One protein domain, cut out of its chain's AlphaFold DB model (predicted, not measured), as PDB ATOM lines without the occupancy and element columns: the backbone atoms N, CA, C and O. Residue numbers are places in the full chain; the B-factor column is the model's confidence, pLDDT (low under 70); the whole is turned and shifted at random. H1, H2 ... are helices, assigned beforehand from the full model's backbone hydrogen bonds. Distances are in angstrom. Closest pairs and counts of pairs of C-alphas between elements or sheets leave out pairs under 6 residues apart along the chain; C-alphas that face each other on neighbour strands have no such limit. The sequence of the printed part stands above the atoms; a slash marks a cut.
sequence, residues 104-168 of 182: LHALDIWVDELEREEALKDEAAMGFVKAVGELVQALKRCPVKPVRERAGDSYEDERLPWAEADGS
ATOM      1  N   LEU A 104     -19.271 -25.550  -1.137       60.28
ATOM      2  CA  LEU A 104     -20.429 -25.297  -2.000       60.28
ATOM      3  C   LEU A 104     -21.704 -25.097  -1.177       60.28
ATOM      4  O   LEU A 104     -22.119 -26.018  -0.483       60.28
ATOM      5  N   HIS A 105     -22.354 -23.941  -1.337       67.75
ATOM      6  CA  HIS A 105     -23.624 -23.613  -0.667       67.75
ATOM      7  C   HIS A 105     -24.678 -23.004  -1.612       67.75
ATOM      8  O   HIS A 105     -25.593 -22.330  -1.163       67.75
ATOM      9  N   ALA A 106     -24.581 -23.195  -2.936       69.06
ATOM     10  CA  ALA A 106     -25.471 -22.505  -3.889       69.06
ATOM     11  C   ALA A 106     -26.974 -22.736  -3.638       69.06
ATOM     12  O   ALA A 106     -27.773 -21.833  -3.865       69.06
ATOM     13  N   LEU A 107     -27.346 -23.933  -3.176       78.19
ATOM     14  CA  LEU A 107     -28.727 -24.253  -2.806       78.19
ATOM     15  C   LEU A 107     -29.077 -23.844  -1.375       78.19
ATOM     16  O   LEU A 107     -30.251 -23.796  -1.051       78.19
ATOM     17  N   ASP A 108     -28.100 -23.517  -0.538       75.56
ATOM     18  CA  ASP A 108     -28.366 -23.049   0.822       75.56
ATOM     19  C   ASP A 108     -28.566 -21.523   0.844       75.56
ATOM     20  O   ASP A 108     -29.290 -21.004   1.680       75.56
ATOM     21  N   ILE A 109     -27.969 -20.793  -0.109       86.94
ATOM     22  CA  ILE A 109     -27.979 -19.321  -0.108       86.94
ATOM     23  C   ILE A 109     -29.181 -18.685  -0.808       86.94
ATOM     24  O   ILE A 109     -29.387 -17.488  -0.658       86.94
ATOM     25  N   TRP A 110     -29.953 -19.402  -1.632       91.12
ATOM     26  CA  TRP A 110     -30.966 -18.729  -2.461       91.12
ATOM     27  C   TRP A 110     -32.086 -18.104  -1.621       91.12
ATOM     28  O   TRP A 110     -32.513 -16.997  -1.936       91.12
ATOM     29  N   VAL A 111     -32.513 -18.764  -0.536       93.00
ATOM     30  CA  VAL A 111     -33.499 -18.201   0.401       93.00
ATOM     31  C   VAL A 111     -32.911 -16.993   1.127       93.00
ATOM     32  O   VAL A 111     -33.559 -15.950   1.190       93.00
ATOM     33  N   ASP A 112     -31.657 -17.092   1.580       92.00
ATOM     34  CA  ASP A 112     -30.943 -15.985   2.229       92.00
ATOM     35  C   ASP A 112     -30.816 -14.763   1.307       92.00
ATOM     36  O   ASP A 112     -30.996 -13.627   1.741       92.00
ATOM     37  N   GLU A 113     -30.534 -14.974   0.022       90.94
ATOM     38  CA  GLU A 113     -30.432 -13.896  -0.964       90.94
ATOM     39  C   GLU A 113     -31.805 -13.287  -1.284       90.94
ATOM     40  O   GLU A 113     -31.912 -12.066  -1.389       90.94
ATOM     41  N   LEU A 114     -32.868 -14.094  -1.381       93.50
ATOM     42  CA  LEU A 114     -34.230 -13.572  -1.543       93.50
ATOM     43  C   LEU A 114     -34.677 -12.754  -0.326       93.50
ATOM     44  O   LEU A 114     -35.350 -11.737  -0.490       93.50
ATOM     45  N   GLU A 115     -34.312 -13.175   0.885       93.81
ATOM     46  CA  GLU A 115     -34.580 -12.408   2.099       93.81
ATOM     47  C   GLU A 115     -33.773 -11.106   2.121       93.81
ATOM     48  O   GLU A 115     -34.333 -10.047   2.411       93.81
ATOM     49  N   ARG A 116     -32.480 -11.161   1.778       91.56
ATOM     50  CA  ARG A 116     -31.599  -9.986   1.760       91.56
ATOM     51  C   ARG A 116     -32.090  -8.907   0.797       91.56
ATOM     52  O   ARG A 116     -32.008  -7.730   1.129       91.56
ATOM     53  N   GLU A 117     -32.578  -9.301  -0.376       92.19
ATOM     54  CA  GLU A 117     -33.157  -8.385  -1.369       92.19
ATOM     55  C   GLU A 117     -34.633  -8.048  -1.080       92.19
ATOM     56  O   GLU A 117     -35.303  -7.443  -1.913       92.19
ATOM     57  N   GLU A 118     -35.158  -8.458   0.082       94.81
ATOM     58  CA  GLU A 118     -36.543  -8.258   0.535       94.81
ATOM     59  C   GLU A 118     -37.616  -8.833  -0.412       94.81
ATOM     60  O   GLU A 118     -38.811  -8.575  -0.253       94.81
ATOM     61  N   ALA A 119     -37.219  -9.695  -1.353       95.56
ATOM     62  CA  ALA A 119     -38.085 -10.264  -2.383       95.56
ATOM     63  C   ALA A 119     -39.206 -11.139  -1.805       95.56
ATOM     64  O   ALA A 119     -40.274 -11.244  -2.401       95.56
ATOM     65  N   LEU A 120     -38.988 -11.745  -0.633       94.19
ATOM     66  CA  LEU A 120     -40.012 -12.526   0.074       94.19
ATOM     67  C   LEU A 120     -41.179 -11.659   0.581       94.19
ATOM     68  O   LEU A 120     -42.275 -12.173   0.788       94.19
ATOM     69  N   LYS A 121     -40.953 -10.352   0.776       93.12
ATOM     70  CA  LYS A 121     -41.948  -9.386   1.277       93.12
ATOM     71  C   LYS A 121     -42.525  -8.500   0.170       93.12
ATOM     72  O   LYS A 121     -43.532  -7.834   0.393       93.12
ATOM     73  N   ASP A 122     -41.893  -8.478  -1.000       95.81
ATOM     74  CA  ASP A 122     -42.315  -7.675  -2.143       95.81
ATOM     75  C   ASP A 122     -43.337  -8.431  -3.012       95.81
ATOM     76  O   ASP A 122     -43.022  -9.416  -3.686       95.81
ATOM     77  N   GLU A 123     -44.574  -7.929  -3.044       94.19
ATOM     78  CA  GLU A 123     -45.646  -8.477  -3.882       94.19
ATOM     79  C   GLU A 123     -45.274  -8.502  -5.373       94.19
ATOM     80  O   GLU A 123     -45.655  -9.435  -6.088       94.19
ATOM     81  N   ALA A 124     -44.495  -7.525  -5.854       96.06
ATOM     82  CA  ALA A 124     -44.055  -7.472  -7.245       96.06
ATOM     83  C   ALA A 124     -43.014  -8.559  -7.567       96.06
ATOM     84  O   ALA A 124     -42.971  -9.058  -8.696       96.06
ATOM     85  N   ALA A 125     -42.209  -8.965  -6.582       95.88
ATOM     86  CA  ALA A 125     -41.202 -10.015  -6.720       95.88
ATOM     87  C   ALA A 125     -41.774 -11.430  -6.529       95.88
ATOM     88  O   ALA A 125     -41.149 -12.408  -6.945       95.88
ATOM     89  N   MET A 126     -42.978 -11.567  -5.968       94.94
ATOM     90  CA  MET A 126     -43.573 -12.861  -5.614       94.94
ATOM     91  C   MET A 126     -43.677 -13.841  -6.795       94.94
ATOM     92  O   MET A 126     -43.495 -15.049  -6.637       94.94
ATOM     93  N   GLY A 127     -43.926 -13.333  -8.008       96.62
ATOM     94  CA  GLY A 127     -43.911 -14.156  -9.221       96.62
ATOM     95  C   GLY A 127     -42.537 -14.769  -9.508       96.62
ATOM     96  O   GLY A 127     -42.446 -15.936  -9.885       96.62
ATOM     97  N   PHE A 128     -41.461 -14.011  -9.280       96.12
ATOM     98  CA  PHE A 128     -40.088 -14.497  -9.407       96.12
ATOM     99  C   PHE A 128     -39.737 -15.495  -8.298       96.12
ATOM    100  O   PHE A 128     -39.192 -16.552  -8.603       96.12
ATOM    101  N   VAL A 129     -40.111 -15.217  -7.042       96.19
ATOM    102  CA  VAL A 129     -39.891 -16.132  -5.905       96.19
ATOM    103  C   VAL A 129     -40.501 -17.508  -6.182       96.19
ATOM    104  O   VAL A 129     -39.821 -18.524  -6.041       96.19
ATOM    105  N   LYS A 130     -41.751 -17.552  -6.661       95.94
ATOM    106  CA  LYS A 130     -42.420 -18.807  -7.045       95.94
ATOM    107  C   LYS A 130     -41.705 -19.517  -8.191       95.94
ATOM    108  O   LYS A 130     -41.480 -20.718  -8.103       95.94
ATOM    109  N   ALA A 131     -41.284 -18.783  -9.223       96.81
ATOM    110  CA  ALA A 131     -40.541 -19.364 -10.339       96.81
ATOM    111  C   ALA A 131     -39.198 -19.977  -9.897       96.81
ATOM    112  O   ALA A 131     -38.828 -21.050 -10.367       96.81
ATOM    113  N   VAL A 132     -38.471 -19.337  -8.973       94.88
ATOM    114  CA  VAL A 132     -37.254 -19.921  -8.382       94.88
ATOM    115  C   VAL A 132     -37.600 -21.166  -7.560       94.88
ATOM    116  O   VAL A 132     -36.940 -22.192  -7.717       94.88
ATOM    117  N   GLY A 133     -38.667 -21.112  -6.761       95.25
ATOM    118  CA  GLY A 133     -39.193 -22.259  -6.022       95.25
ATOM    119  C   GLY A 133     -39.468 -23.469  -6.913       95.25
ATOM    120  O   GLY A 133     -38.988 -24.560  -6.625       95.25
ATOM    121  N   GLU A 134     -40.152 -23.280  -8.040       96.44
ATOM    122  CA  GLU A 134     -40.429 -24.342  -9.019       96.44
ATOM    123  C   GLU A 134     -39.141 -24.971  -9.581       96.44
ATOM    124  O   GLU A 134     -39.060 -26.193  -9.748       96.44
ATOM    125  N   LEU A 135     -38.104 -24.162  -9.833       94.81
ATOM    126  CA  LEU A 135     -36.796 -24.667 -10.264       94.81
ATOM    127  C   LEU A 135     -36.154 -25.544  -9.182       94.81
ATOM    128  O   LEU A 135     -35.664 -26.631  -9.495       94.81
ATOM    129  N   VAL A 136     -36.175 -25.114  -7.917       94.69
ATOM    130  CA  VAL A 136     -35.630 -25.893  -6.790       94.69
ATOM    131  C   VAL A 136     -36.458 -27.157  -6.547       94.69
ATOM    132  O   VAL A 136     -35.898 -28.242  -6.384       94.69
ATOM    133  N   GLN A 137     -37.786 -27.073  -6.635       95.19
ATOM    134  CA  GLN A 137     -38.683 -28.222  -6.521       95.19
ATOM    135  C   GLN A 137     -38.369 -29.284  -7.583       95.19
ATOM    136  O   GLN A 137     -38.319 -30.479  -7.279       95.19
ATOM    137  N   ALA A 138     -38.088 -28.871  -8.823       95.94
ATOM    138  CA  ALA A 138     -37.664 -29.785  -9.879       95.94
ATOM    139  C   ALA A 138     -36.337 -30.495  -9.537       95.94
ATOM    140  O   ALA A 138     -36.173 -31.683  -9.837       95.94
ATOM    141  N   LEU A 139     -35.410 -29.816  -8.850       94.75
ATOM    142  CA  LEU A 139     -34.141 -30.399  -8.400       94.75
ATOM    143  C   LEU A 139     -34.310 -31.471  -7.308       94.75
ATOM    144  O   LEU A 139     -33.438 -32.334  -7.191       94.75
ATOM    145  N   LYS A 140     -35.454 -31.542  -6.608       94.31
ATOM    146  CA  LYS A 140     -35.780 -32.658  -5.688       94.31
ATOM    147  C   LYS A 140     -35.872 -34.017  -6.404       94.31
ATOM    148  O   LYS A 140     -35.869 -35.063  -5.763       94.31
ATOM    149  N   ARG A 141     -35.918 -34.044  -7.741       94.75
ATOM    150  CA  ARG A 141     -35.869 -35.277  -8.553       94.75
ATOM    151  C   ARG A 141     -34.515 -35.503  -9.232       94.75
ATOM    152  O   ARG A 141     -34.382 -36.415 -10.047       94.75
ATOM    153  N   CYS A 142     -33.504 -34.692  -8.914       93.31
ATOM    154  CA  CYS A 142     -32.174 -34.802  -9.505       93.31
ATOM    155  C   CYS A 142     -31.554 -36.186  -9.215       93.31
ATOM    156  O   CYS A 142     -31.634 -36.663  -8.076       93.31
ATOM    157  N   PRO A 143     -30.901 -36.839 -10.201       95.44
ATOM    158  CA  PRO A 143     -30.228 -38.123  -9.984       95.44
ATOM    159  C   PRO A 143     -29.050 -38.012  -9.003       95.44
ATOM    160  O   PRO A 143     -28.670 -38.998  -8.371       95.44
ATOM    161  N   VAL A 144     -28.489 -36.812  -8.832       92.19
ATOM    162  CA  VAL A 144     -27.382 -36.550  -7.910       92.19
ATOM    163  C   VAL A 144     -27.931 -36.397  -6.492       92.19
ATOM    164  O   VAL A 144     -28.570 -35.397  -6.171       92.19
ATOM    165  N   LYS A 145     -27.670 -37.394  -5.635       91.00
ATOM    166  CA  LYS A 145     -28.174 -37.443  -4.250       91.00
ATOM    167  C   LYS A 145     -27.890 -36.154  -3.452       91.00
ATOM    168  O   LYS A 145     -28.863 -35.595  -2.958       91.00
ATOM    169  N   PRO A 146     -26.650 -35.623  -3.401       89.06
ATOM    170  CA  PRO A 146     -26.381 -34.377  -2.678       89.06
ATOM    171  C   PRO A 146     -27.202 -33.174  -3.159       89.06
ATOM    172  O   PRO A 146     -27.638 -32.368  -2.350       89.06
ATOM    173  N   VAL A 147     -27.449 -33.055  -4.469       89.94
ATOM    174  CA  VAL A 147     -28.273 -31.964  -5.028       89.94
ATOM    175  C   VAL A 147     -29.721 -32.118  -4.587       89.94
ATOM    176  O   VAL A 147     -30.356 -31.142  -4.208       89.94
ATOM    177  N   ARG A 148     -30.236 -33.349  -4.620       93.00
ATOM    178  CA  ARG A 148     -31.603 -33.654  -4.203       93.00
ATOM    179  C   ARG A 148     -31.838 -33.375  -2.719       93.00
ATOM    180  O   ARG A 148     -32.875 -32.813  -2.397       93.00
ATOM    181  N   GLU A 149     -30.905 -33.767  -1.854       91.69
ATOM    182  CA  GLU A 149     -30.992 -33.511  -0.408       91.69
ATOM    183  C   GLU A 149     -31.011 -32.004  -0.135       91.69
ATOM    184  O   GLU A 149     -31.981 -31.506   0.419       91.69
ATOM    185  N   ARG A 150     -30.049 -31.246  -0.677       90.94
ATOM    186  CA  ARG A 150     -29.993 -29.782  -0.502       90.94
ATOM    187  C   ARG A 150     -31.185 -29.034  -1.098       90.94
ATOM    188  O   ARG A 150     -31.628 -28.025  -0.555       90.94
ATOM    189  N   ALA A 151     -31.711 -29.510  -2.224       92.62
ATOM    190  CA  ALA A 151     -32.937 -28.967  -2.799       92.62
ATOM    191  C   ALA A 151     -34.164 -29.278  -1.928       92.62
ATOM    192  O   ALA A 151     -35.099 -28.490  -1.915       92.62
ATOM    193  N   GLY A 152     -34.179 -30.412  -1.221       92.88
ATOM    194  CA  GLY A 152     -35.201 -30.727  -0.223       92.88
ATOM    195  C   GLY A 152     -35.119 -29.778   0.964       92.88
ATOM    196  O   GLY A 152     -36.065 -29.028   1.184       92.88
ATOM    197  N   ASP A 153     -33.960 -29.753   1.625       92.50
ATOM    198  CA  ASP A 153     -33.708 -28.969   2.839       92.50
ATOM    199  C   ASP A 153     -34.042 -27.482   2.638       92.50
ATOM    200  O   ASP A 153     -34.771 -26.889   3.425       92.50
ATOM    201  N   SER A 154     -33.557 -26.878   1.548       93.12
ATOM    202  CA  SER A 154     -33.785 -25.450   1.280       93.12
ATOM    203  C   SER A 154     -35.201 -25.114   0.804       93.12
ATOM    204  O   SER A 154     -35.635 -23.978   0.950       93.12
ATOM    205  N   TYR A 155     -35.930 -26.067   0.215       94.12
ATOM    206  CA  TYR A 155     -37.317 -25.850  -0.217       94.12
ATOM    207  C   TYR A 155     -38.305 -25.890   0.956       94.12
ATOM    208  O   TYR A 155     -39.420 -25.381   0.836       94.12
ATOM    209  N   GLU A 156     -37.894 -26.501   2.066       93.81
ATOM    210  CA  GLU A 156     -38.653 -26.639   3.313       93.81
ATOM    211  C   GLU A 156     -38.347 -25.508   4.315       93.81
ATOM    212  O   GLU A 156     -38.801 -25.556   5.455       93.81
ATOM    213  N   ASP A 157     -37.607 -24.475   3.893       94.12
ATOM    214  CA  ASP A 157     -37.314 -23.294   4.707       94.12
ATOM    215  C   ASP A 157     -38.602 -22.544   5.098       94.12
ATOM    216  O   ASP A 157     -39.427 -22.196   4.249       94.12
ATOM    217  N   GLU A 158     -38.758 -22.271   6.395       94.38
ATOM    218  CA  GLU A 158     -39.955 -21.659   6.989       94.38
ATOM    219  C   GLU A 158     -40.250 -20.242   6.480       94.38
ATOM    220  O   GLU A 158     -41.390 -19.783   6.552       94.38
ATOM    221  N   ARG A 159     -39.248 -19.539   5.934       93.50
ATOM    222  CA  ARG A 159     -39.409 -18.185   5.379       93.50
ATOM    223  C   ARG A 159     -40.144 -18.190   4.038       93.50
ATOM    224  O   ARG A 159     -40.517 -17.124   3.542       93.50
ATOM    225  N   LEU A 160     -40.304 -19.352   3.403       94.69
ATOM    226  CA  LEU A 160     -40.856 -19.450   2.058       94.69
ATOM    227  C   LEU A 160     -42.388 -19.331   2.052       94.69
ATOM    228  O   LEU A 160     -43.059 -19.895   2.915       94.69
ATOM    229  N   PRO A 161     -42.983 -18.697   1.022       92.50
ATOM    230  CA  PRO A 161     -44.428 -18.450   0.975       92.50
ATOM    231  C   PRO A 161     -45.315 -19.706   0.992       92.50
ATOM    232  O   PRO A 161     -46.515 -19.603   1.220       92.50
ATOM    233  N   TRP A 162     -44.759 -20.878   0.677       93.50
ATOM    234  CA  TRP A 162     -45.478 -22.157   0.673       93.50
ATOM    235  C   TRP A 162     -45.259 -22.991   1.938       93.50
ATOM    236  O   TRP A 162     -45.909 -24.024   2.075       93.50
ATOM    237  N   ALA A 163     -44.394 -22.563   2.864       88.62
ATOM    238  CA  ALA A 163     -44.158 -23.287   4.112       88.62
ATOM    239  C   ALA A 163     -45.425 -23.346   4.987       88.62
ATOM    240  O   ALA A 163     -45.727 -24.383   5.569       88.62
ATOM    241  N   GLU A 164     -46.220 -22.270   5.012       65.88
ATOM    242  CA  GLU A 164     -47.478 -22.220   5.773       65.88
ATOM    243  C   GLU A 164     -48.592 -23.092   5.168       65.88
ATOM    244  O   GLU A 164     -49.450 -23.588   5.894       65.88
ATOM    245  N   ALA A 165     -48.582 -23.318   3.849       61.19
ATOM    246  CA  ALA A 165     -49.586 -24.153   3.184       61.19
ATOM    247  C   ALA A 165     -49.397 -25.647   3.508       61.19
ATOM    248  O   ALA A 165     -50.375 -26.370   3.697       61.19
ATOM    249  N   ASP A 166     -48.140 -26.085   3.640       54.28
ATOM    250  CA  ASP A 166     -47.750 -27.478   3.904       54.28
ATOM    251  C   ASP A 166     -47.981 -27.902   5.373       54.28
ATOM    252  O   ASP A 166     -47.931 -29.087   5.699       54.28
ATOM    253  N   GLY A 167     -48.253 -26.942   6.266       47.22
ATOM    254  CA  GLY A 167     -48.620 -27.185   7.665       47.22
ATOM    255  C   GLY A 167     -50.105 -27.489   7.889       47.22
ATOM    256  O   GLY A 167     -50.464 -27.908   8.983       47.22
ATOM    257  N   SER A 168     -50.965 -27.293   6.881       40.41
ATOM    258  CA  SER A 168     -52.411 -27.565   6.986       40.41
ATOM    259  C   SER A 168     -52.841 -28.961   6.511       40.41
ATOM    260  O   SER A 168     -53.968 -29.354   6.789       40.41
TER     261      SER A 168
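AT A GLANCE: This is residues 104 to 168 of the 182 residues of an uncharacterized protein of Fusarium floridanum (UniProt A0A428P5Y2). The longest helix, H2, has two shorter helices running roughly alongside it the opposite way: H1 near its first half, and H3, folded back in a hairpin, on its last half. Residues 156 to 168 form a tail with no named element. The 65 printed residues include three named helices, in the order H1, H2, H3, and no named strand; the class is all helix. The whole is compact, with a radius of gyration of the C-alphas of 11.8 A and spans of 34 by 30 by 17 A.

HOW THE PARTS SIT: H1, residues 109 to 116, is close to but not clearly touching H2, residues 126 to 139; their closest C-alphas, of Leu 114 and Val 129, are 7.6 A apart. H2 touches H3, residues 145 to 155, with residues 133 to 139 alone; the closest C-alphas, of Val 136 and Ala 151, are 5.7 A apart. This helical hairpin has a shallow tilt of 27 degrees, opposite ways. In H1, H2 and H3 every O i to N i+4 pair is within hydrogen-bond range.

IN THESE COORDINATES: H1 begins at C-alpha 109, (-27.979, -19.321, -0.108), and is 10.2 A long. H2 is 20.1 A long. H3, 15.3 A long, ends at C-alpha 155, (-37.317, -25.850, -0.217).

THE WHOLE: The printed part has no cut. The H2 to H3 link is tight. The model's pLDDT is under 70 at residues 104 to 106 and 164 to 168.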